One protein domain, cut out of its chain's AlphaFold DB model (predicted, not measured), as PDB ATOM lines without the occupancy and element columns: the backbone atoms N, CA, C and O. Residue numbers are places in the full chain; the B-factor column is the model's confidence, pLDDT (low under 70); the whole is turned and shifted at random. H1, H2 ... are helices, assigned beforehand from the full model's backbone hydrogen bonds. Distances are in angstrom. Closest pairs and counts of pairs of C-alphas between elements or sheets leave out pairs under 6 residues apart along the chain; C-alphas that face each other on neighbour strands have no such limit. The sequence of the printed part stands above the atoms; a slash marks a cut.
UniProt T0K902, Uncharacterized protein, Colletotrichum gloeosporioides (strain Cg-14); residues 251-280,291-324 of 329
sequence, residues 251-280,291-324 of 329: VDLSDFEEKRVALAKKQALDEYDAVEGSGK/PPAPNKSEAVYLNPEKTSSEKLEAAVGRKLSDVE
ATOM      1  N   VAL A 251       9.693  -9.765 -54.578       71.00
ATOM      2  CA  VAL A 251       9.174 -10.585 -55.674       71.00
ATOM      3  C   VAL A 251       7.883 -11.329 -55.287       71.00
ATOM      4  O   VAL A 251       7.234 -11.924 -56.155       71.00
ATOM      5  N   ASP A 252       7.462 -11.287 -54.020       75.50
ATOM      6  CA  ASP A 252       6.211 -11.901 -53.579       75.50
ATOM      7  C   ASP A 252       5.003 -11.071 -54.031       75.50
ATOM      8  O   ASP A 252       4.568 -10.107 -53.408       75.50
ATOM      9  N   LEU A 253       4.420 -11.499 -55.146       71.00
ATOM     10  CA  LEU A 253       3.233 -10.892 -55.742       71.00
ATOM     11  C   LEU A 253       1.928 -11.487 -55.189       71.00
ATOM     12  O   LEU A 253       0.887 -11.387 -55.843       71.00
ATOM     13  N   SER A 254       1.958 -12.226 -54.077       72.44
ATOM     14  CA  SER A 254       0.778 -12.939 -53.558       72.44
ATOM     15  C   SER A 254      -0.313 -11.999 -53.048       72.44
ATOM     16  O   SER A 254      -1.488 -12.287 -53.271       72.44
ATOM     17  N   ASP A 255       0.075 -10.864 -52.466       70.94
ATOM     18  CA  ASP A 255      -0.844  -9.901 -51.841       70.94
ATOM     19  C   ASP A 255      -1.192  -8.705 -52.751       70.94
ATOM     20  O   ASP A 255      -1.844  -7.756 -52.318       70.94
ATOM     21  N   PHE A 256      -0.787  -8.737 -54.026       76.94
ATOM     22  CA  PHE A 256      -1.064  -7.653 -54.973       76.94
ATOM     23  C   PHE A 256      -2.552  -7.634 -55.335       76.94
ATOM     24  O   PHE A 256      -3.096  -8.595 -55.895       76.94
ATOM     25  N   GLU A 257      -3.211  -6.512 -55.050       77.62
ATOM     26  CA  GLU A 257      -4.635  -6.315 -55.328       77.62
ATOM     27  C   GLU A 257      -4.921  -6.439 -56.832       77.62
ATOM     28  O   GLU A 257      -5.910  -7.051 -57.230       77.62
ATOM     29  N   GLU A 258      -4.004  -5.978 -57.684       77.94
ATOM     30  CA  GLU A 258      -4.083  -6.069 -59.143       77.94
ATOM     31  C   GLU A 258      -4.135  -7.524 -59.624       77.94
ATOM     32  O   GLU A 258      -4.924  -7.867 -60.507       77.94
ATOM     33  N   LYS A 259      -3.343  -8.409 -59.005       79.19
ATOM     34  CA  LYS A 259      -3.355  -9.848 -59.297       79.19
ATOM     35  C   LYS A 259      -4.668 -10.484 -58.845       79.19
ATOM     36  O   LYS A 259      -5.236 -11.300 -59.573       79.19
ATOM     37  N   ARG A 260      -5.171 -10.104 -57.667       81.38
ATOM     38  CA  ARG A 260      -6.449 -10.600 -57.134       81.38
ATOM     39  C   ARG A 260      -7.624 -10.192 -58.025       81.38
ATOM     40  O   ARG A 260      -8.450 -11.035 -58.368       81.38
ATOM     41  N   VAL A 261      -7.658  -8.931 -58.455       82.75
ATOM     42  CA  VAL A 261      -8.664  -8.394 -59.382       82.75
ATOM     43  C   VAL A 261      -8.578  -9.079 -60.745       82.75
ATOM     44  O   VAL A 261      -9.610  -9.473 -61.291       82.75
ATOM     45  N   ALA A 262      -7.370  -9.284 -61.278       81.75
ATOM     46  CA  ALA A 262      -7.173  -9.984 -62.545       81.75
ATOM     47  C   ALA A 262      -7.706 -11.427 -62.492       81.75
ATOM     48  O   ALA A 262      -8.423 -11.855 -63.400       81.75
ATOM     49  N   LEU A 263      -7.407 -12.167 -61.417       82.50
ATOM     50  CA  LEU A 263      -7.898 -13.535 -61.218       82.50
ATOM     51  C   LEU A 263      -9.421 -13.589 -61.070       82.50
ATOM     52  O   LEU A 263     -10.052 -14.438 -61.697       82.50
ATOM     53  N   ALA A 264     -10.017 -12.664 -60.314       83.31
ATOM     54  CA  ALA A 264     -11.469 -12.582 -60.163       83.31
ATOM     55  C   ALA A 264     -12.173 -12.277 -61.499       83.31
ATOM     56  O   ALA A 264     -13.188 -12.892 -61.821       83.31
ATOM     57  N   LYS A 265     -11.610 -11.378 -62.321       83.88
ATOM     58  CA  LYS A 265     -12.127 -11.086 -63.668       83.88
ATOM     59  C   LYS A 265     -12.026 -12.287 -64.599       83.88
ATOM     60  O   LYS A 265     -12.968 -12.549 -65.338       83.88
ATOM     61  N   LYS A 266     -10.910 -13.022 -64.554       82.06
ATOM     62  CA  LYS A 266     -10.746 -14.255 -65.330       82.06
ATOM     63  C   LYS A 266     -11.782 -15.304 -64.925       82.06
ATOM     64  O   LYS A 266     -12.450 -15.837 -65.797       82.06
ATOM     65  N   GLN A 267     -11.968 -15.533 -63.625       85.00
ATOM     66  CA  GLN A 267     -12.975 -16.471 -63.118       85.00
ATOM     67  C   GLN A 267     -14.391 -16.091 -63.567       85.00
ATOM     68  O   GLN A 267     -15.111 -16.942 -64.076       85.00
ATOM     69  N   ALA A 268     -14.765 -14.813 -63.470       82.88
ATOM     70  CA  ALA A 268     -16.067 -14.342 -63.940       82.88
ATOM     71  C   ALA A 268     -16.262 -14.538 -65.458       82.88
ATOM     72  O   ALA A 268     -17.376 -14.805 -65.908       82.88
ATOM     73  N   LEU A 269     -15.194 -14.402 -66.253       82.06
ATOM     74  CA  LEU A 269     -15.228 -14.625 -67.701       82.06
ATOM     75  C   LEU A 269     -15.347 -16.118 -68.043       82.06
ATOM     76  O   LEU A 269     -16.182 -16.483 -68.865       82.06
ATOM     77  N   ASP A 270     -14.574 -16.968 -67.361       82.00
ATOM     78  CA  ASP A 270     -14.612 -18.426 -67.516       82.00
ATOM     79  C   ASP A 270     -16.004 -18.984 -67.137       82.00
ATOM     80  O   ASP A 270     -16.546 -19.846 -67.832       82.00
ATOM     81  N   GLU A 271     -16.630 -18.456 -66.077       82.12
ATOM     82  CA  GLU A 271     -18.002 -18.800 -65.673       82.12
ATOM     83  C   GLU A 271     -19.052 -18.337 -66.694       82.12
ATOM     84  O   GLU A 271     -19.996 -19.072 -66.990       82.12
ATOM     85  N   TYR A 272     -18.890 -17.142 -67.270       79.69
ATOM     86  CA  TYR A 272     -19.783 -16.629 -68.313       79.69
ATOM     87  C   TYR A 272     -19.715 -17.477 -69.593       79.69
ATOM     88  O   TYR A 272     -20.756 -17.886 -70.115       79.69
ATOM     89  N   ASP A 273     -18.508 -17.803 -70.064       75.88
ATOM     90  CA  ASP A 273     -18.299 -18.606 -71.273       75.88
ATOM     91  C   ASP A 273     -18.781 -20.060 -71.081       75.88
ATOM     92  O   ASP A 273     -19.344 -20.662 -72.002       75.88
ATOM     93  N   ALA A 274     -18.661 -20.616 -69.868       71.69
ATOM     94  CA  ALA A 274     -19.222 -21.925 -69.526       71.69
ATOM     95  C   ALA A 274     -20.765 -21.950 -69.579       71.69
ATOM     96  O   ALA A 274     -21.360 -22.971 -69.939       71.69
ATOM     97  N   VAL A 275     -21.423 -20.832 -69.254       67.88
ATOM     98  CA  VAL A 275     -22.890 -20.693 -69.287       67.88
ATOM     99  C   VAL A 275     -23.407 -20.387 -70.700       67.88
ATOM    100  O   VAL A 275     -24.440 -20.936 -71.088       67.88
ATOM    101  N   GLU A 276     -22.703 -19.578 -71.503       62.72
ATOM    102  CA  GLU A 276     -23.077 -19.316 -72.906       62.72
ATOM    103  C   GLU A 276     -22.789 -20.500 -73.848       62.72
ATOM    104  O   GLU A 276     -23.546 -20.722 -74.799       62.72
ATOM    105  N   GLY A 277     -21.755 -21.305 -73.575       56.28
ATOM    106  CA  GLY A 277     -21.413 -22.494 -74.366       56.28
ATOM    107  C   GLY A 277     -22.421 -23.648 -74.252       56.28
ATOM    108  O   GLY A 277     -22.511 -24.497 -75.143       56.28
ATOM    109  N   SER A 278     -23.240 -23.672 -73.196       53.50
ATOM    110  CA  SER A 278     -24.312 -24.656 -73.011       53.50
ATOM    111  C   SER A 278     -25.609 -24.161 -73.656       53.50
ATOM    112  O   SER A 278     -26.527 -23.670 -72.996       53.50
ATOM    113  N   GLY A 279     -25.700 -24.310 -74.979       56.88
ATOM    114  CA  GLY A 279     -26.859 -23.929 -75.782       56.88
ATOM    115  C   GLY A 279     -28.178 -24.572 -75.332       56.88
ATOM    116  O   GLY A 279     -28.585 -25.604 -75.855       56.88
ATOM    117  N   LYS A 280     -28.903 -23.917 -74.421       55.47
ATOM    118  CA  LYS A 280     -30.363 -24.020 -74.264       55.47
ATOM    119  C   LYS A 280     -30.895 -22.733 -73.636       55.47
ATOM    120  O   LYS A 280     -30.824 -22.510 -72.432       55.47
ATOM    121  N   PRO A 291     -18.811  -9.873 -68.632       75.31
ATOM    122  CA  PRO A 291     -17.842  -9.245 -67.745       75.31
ATOM    123  C   PRO A 291     -16.769  -8.491 -68.549       75.31
ATOM    124  O   PRO A 291     -16.389  -8.938 -69.638       75.31
ATOM    125  N   PRO A 292     -16.270  -7.346 -68.053       76.94
ATOM    126  CA  PRO A 292     -15.226  -6.600 -68.740       76.94
ATOM    127  C   PRO A 292     -13.948  -7.441 -68.836       76.94
ATOM    128  O   PRO A 292     -13.499  -8.024 -67.849       76.94
ATOM    129  N   ALA A 293     -13.355  -7.479 -70.030       77.25
ATOM    130  CA  ALA A 293     -12.092  -8.169 -70.261       77.25
ATOM    131  C   ALA A 293     -10.966  -7.572 -69.389       77.25
ATOM    132  O   ALA A 293     -10.993  -6.367 -69.102       77.25
ATOM    133  N   PRO A 294      -9.970  -8.384 -68.983       80.50
ATOM    134  CA  PRO A 294      -8.817  -7.882 -68.251       80.50
ATOM    135  C   PRO A 294      -8.085  -6.814 -69.070       80.50
ATOM    136  O   PRO A 294      -7.905  -6.946 -70.285       80.50
ATOM    137  N   ASN A 295      -7.684  -5.733 -68.407       80.88
ATOM    138  CA  ASN A 295      -6.912  -4.667 -69.043       80.88
ATOM    139  C   ASN A 295      -5.456  -5.119 -69.313       80.88
ATOM    140  O   ASN A 295      -5.039  -6.219 -68.946       80.88
ATOM    141  N   LYS A 296      -4.661  -4.270 -69.980       78.31
ATOM    142  CA  LYS A 296      -3.287  -4.623 -70.382       78.31
ATOM    143  C   LYS A 296      -2.380  -5.001 -69.203       78.31
ATOM    144  O   LYS A 296      -1.550  -5.884 -69.381       78.31
ATOM    145  N   SER A 297      -2.523  -4.365 -68.038       76.75
ATOM    146  CA  SER A 297      -1.726  -4.678 -66.842       76.75
ATOM    147  C   SER A 297      -2.232  -5.936 -66.128       76.75
ATOM    148  O   SER A 297      -1.433  -6.781 -65.741       76.75
ATOM    149  N   GLU A 298      -3.546  -6.138 -66.039       79.69
ATOM    150  CA  GLU A 298      -4.174  -7.351 -65.492       79.69
ATOM    151  C   GLU A 298      -3.810  -8.601 -66.306       79.69
ATOM    152  O   GLU A 298      -3.561  -9.664 -65.740       79.69
ATOM    153  N   ALA A 299      -3.702  -8.474 -67.633       81.31
ATOM    154  CA  ALA A 299      -3.286  -9.563 -68.515       81.31
ATOM    155  C   ALA A 299      -1.868 -10.087 -68.204       81.31
ATOM    156  O   ALA A 299      -1.593 -11.268 -68.424       81.31
ATOM    157  N   VAL A 300      -0.982  -9.249 -67.647       83.62
ATOM    158  CA  VAL A 300       0.383  -9.647 -67.249       83.62
ATOM    159  C   VAL A 300       0.352 -10.629 -66.075       83.62
ATOM    160  O   VAL A 300       1.122 -11.590 -66.051       83.62
ATOM    161  N   TYR A 301      -0.578 -10.455 -65.134       79.12
ATOM    162  CA  TYR A 301      -0.726 -11.339 -63.973       79.12
ATOM    163  C   TYR A 301      -1.358 -12.691 -64.308       79.12
ATOM    164  O   TYR A 301      -1.152 -13.661 -63.577       79.12
ATOM    165  N   LEU A 302      -2.110 -12.764 -65.407       80.69
ATOM    166  CA  LEU A 302      -2.784 -13.979 -65.866       80.69
ATOM    167  C   LEU A 302      -1.896 -14.872 -66.741       80.69
ATOM    168  O   LEU A 302      -2.240 -16.036 -66.955       80.69
ATOM    169  N   ASN A 303      -0.773 -14.348 -67.242       81.56
ATOM    170  CA  ASN A 303       0.152 -15.092 -68.084       81.56
ATOM    171  C   ASN A 303       1.228 -15.809 -67.227       81.56
ATOM    172  O   ASN A 303       1.993 -15.144 -66.516       81.56
ATOM    173  N   PRO A 304       1.317 -17.154 -67.277       76.12
ATOM    174  CA  PRO A 304       2.327 -17.909 -66.535       76.12
ATOM    175  C   PRO A 304       3.755 -17.689 -67.055       76.12
ATOM    176  O   PRO A 304       4.696 -17.854 -66.287       76.12
ATOM    177  N   GLU A 305       3.921 -17.277 -68.314       80.62
ATOM    178  CA  GLU A 305       5.227 -17.037 -68.944       80.62
ATOM    179  C   GLU A 305       5.845 -15.692 -68.536       80.62
ATOM    180  O   GLU A 305       7.018 -15.442 -68.803       80.62
ATOM    181  N   LYS A 306       5.069 -14.816 -67.882       80.75
ATOM    182  CA  LYS A 306       5.547 -13.507 -67.434       80.75
ATOM    183  C   LYS A 306       6.384 -13.613 -66.168       80.75
ATOM    184  O   LYS A 306       5.943 -14.174 -65.156       80.75
ATOM    185  N   THR A 307       7.575 -13.030 -66.231       79.88
ATOM    186  CA  THR A 307       8.540 -12.977 -65.131       79.88
ATOM    187  C   THR A 307       8.024 -12.098 -63.993       79.88
ATOM    188  O   THR A 307       7.136 -11.261 -64.173       79.88
ATOM    189  N   SER A 308       8.570 -12.277 -62.788       74.31
ATOM    190  CA  SER A 308       8.161 -11.460 -61.642       74.31
ATOM    191  C   SER A 308       8.485  -9.978 -61.818       74.31
ATOM    192  O   SER A 308       7.712  -9.145 -61.360       74.31
ATOM    193  N   SER A 309       9.572  -9.653 -62.527       73.38
ATOM    194  CA  SER A 309       9.931  -8.275 -62.880       73.38
ATOM    195  C   SER A 309       8.852  -7.629 -63.756       73.38
ATOM    196  O   SER A 309       8.315  -6.591 -63.386       73.38
ATOM    197  N   GLU A 310       8.420  -8.295 -64.834       76.31
ATOM    198  CA  GLU A 310       7.353  -7.783 -65.712       76.31
ATOM    199  C   GLU A 310       6.019  -7.594 -64.975       76.31
ATOM    200  O   GLU A 310       5.262  -6.665 -65.257       76.31
ATOM    201  N   LYS A 311       5.712  -8.475 -64.015       79.25
ATOM    202  CA  LYS A 311       4.524  -8.339 -63.162       79.25
ATOM    203  C   LYS A 311       4.649  -7.155 -62.199       79.25
ATOM    204  O   LYS A 311       3.671  -6.443 -62.005       79.25
ATOM    205  N   LEU A 312       5.839  -6.902 -61.653       75.25
ATOM    206  CA  LEU A 312       6.102  -5.741 -60.799       75.25
ATOM    207  C   LEU A 312       6.012  -4.429 -61.597       75.25
ATOM    208  O   LEU A 312       5.375  -3.479 -61.148       75.25
ATOM    209  N   GLU A 313       6.553  -4.395 -62.819       79.88
ATOM    210  CA  GLU A 313       6.407  -3.259 -63.742       79.88
ATOM    211  C   GLU A 313       4.935  -2.951 -64.044       79.88
ATOM    212  O   GLU A 313       4.533  -1.786 -64.092       79.88
ATOM    213  N   ALA A 314       4.108  -3.989 -64.206       78.31
ATOM    214  CA  ALA A 314       2.674  -3.834 -64.429       78.31
ATOM    215  C   ALA A 314       1.935  -3.232 -63.218       78.31
ATOM    216  O   ALA A 314       0.924  -2.558 -63.422       78.31
ATOM    217  N   ALA A 315       2.426  -3.447 -61.991       72.50
ATOM    218  CA  ALA A 315       1.905  -2.816 -60.773       72.50
ATOM    219  C   ALA A 315       2.343  -1.351 -60.654       72.50
ATOM    220  O   ALA A 315       1.539  -0.461 -60.395       72.50
ATOM    221  N   VAL A 316       3.637  -1.100 -60.862       72.38
ATOM    222  CA  VAL A 316       4.265   0.211 -60.644       72.38
ATOM    223  C   VAL A 316       3.941   1.189 -61.784       72.38
ATOM    224  O   VAL A 316       4.027   2.407 -61.615       72.38
ATOM    225  N   GLY A 317       3.554   0.681 -62.959       66.88
ATOM    226  CA  GLY A 317       3.204   1.493 -64.128       66.88
ATOM    227  C   GLY A 317       4.401   2.222 -64.748       66.88
ATOM    228  O   GLY A 317       4.221   3.143 -65.548       66.88
ATOM    229  N   ARG A 318       5.627   1.835 -64.377       64.00
ATOM    230  CA  ARG A 318       6.893   2.375 -64.885       64.00
ATOM    231  C   ARG A 318       7.834   1.220 -65.210       64.00
ATOM    232  O   ARG A 318       7.781   0.186 -64.552       64.00
ATOM    233  N   LYS A 319       8.699   1.420 -66.211       60.25
ATOM    234  CA  LYS A 319       9.802   0.493 -66.490       60.25
ATOM    235  C   LYS A 319      10.769   0.513 -65.315       60.25
ATOM    236  O   LYS A 319      11.178   1.595 -64.892       60.25
ATOM    237  N   LEU A 320      11.119  -0.662 -64.816       56.78
ATOM    238  CA  LEU A 320      12.155  -0.823 -63.808       56.78
ATOM    239  C   LEU A 320      13.467  -1.013 -64.571       56.78
ATOM    240  O   LEU A 320      13.767  -2.109 -65.034       56.78
ATOM    241  N   SER A 321      14.216   0.071 -64.778       51.94
ATOM    242  CA  SER A 321      15.611  -0.033 -65.215       51.94
ATOM    243  C   SER A 321      16.517  -0.256 -64.003       51.94
ATOM    244  O   SER A 321      16.147   0.085 -62.880       51.94
ATOM    245  N   ASP A 322      17.694  -0.835 -64.242       47.94
ATOM    246  CA  ASP A 322      18.796  -0.905 -63.270       47.94
ATOM    247  C   ASP A 322      18.570  -1.840 -62.064       47.94
ATOM    248  O   ASP A 322      19.202  -1.694 -61.019       47.94
ATOM    249  N   VAL A 323      17.696  -2.846 -62.202       48.28
ATOM    250  CA  VAL A 323      17.560  -3.935 -61.217       48.28
ATOM    251  C   VAL A 323      18.391  -5.136 -61.673       48.28
ATOM    252  O   VAL A 323      17.873  -6.096 -62.243       48.28
ATOM    253  N   GLU A 324      19.701  -5.080 -61.441       41.12
ATOM    254  CA  GLU A 324      20.580  -6.242 -61.581       41.12
ATOM    255  C   GLU A 324      20.542  -7.064 -60.289       41.12
ATOM    256  O   GLU A 324      20.951  -6.609 -59.222       41.12
TER     257      GLU A 324
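AT A GLANCE: This is residues 251 to 280 and 291 to 324 of the 329 residues of an uncharacterized protein of Colletotrichum gloeosporioides (strain Cg-14) (UniProt T0K902). One long helix, H1, has short H2 packed on its residues 258 to 266, and H3 packs on H2, crosswise to H1. Residues 273 to 280, of which 273 to 276 belong to H1, stick out and lengthen the outline. The 64 printed residues include three named helices, H1, H2, H3 in chain order, and no named strand: all helix, loose, radius of gyration of the C-alphas 14.5 A, spans 55 by 19 by 18 A.

HOW THE PARTS SIT: Start at H1, residues 257 to 276; its residues 258 to 266 alone touch H2, residues 298 to 302, closest at the C-alphas of Ala 262 and Glu 298, 5.0 A. H2 touches H3, residues 308 to 316, closest at C-alphas 300 and 311, 6.0 A. H1 and H3 are close but not clearly touching, closest at C-alphas 258 and 315, 7.0 A, and about perpendicular at 82 degrees. In H1, H2 and H3 every O i to N i+4 pair is within hydrogen-bond range.

IN THESE COORDINATES: Find C-alpha 257 at (-4.635, -6.315, -55.328); H1 runs 28.6 A from there. H2 measures 6.8 A; H3, 12.3 A, ends at (4.265, 0.211, -60.644).

THE WHOLE: C-alphas 280 and 324 are farthest apart, 55.4 A. Residues 281 to 290 are not printed, leaving 20.4 A between C-alphas 280 and 291. H2 to H3 is a tight link. Look for pLDDT under 70 at residues 275 to 280 and 317 to 324.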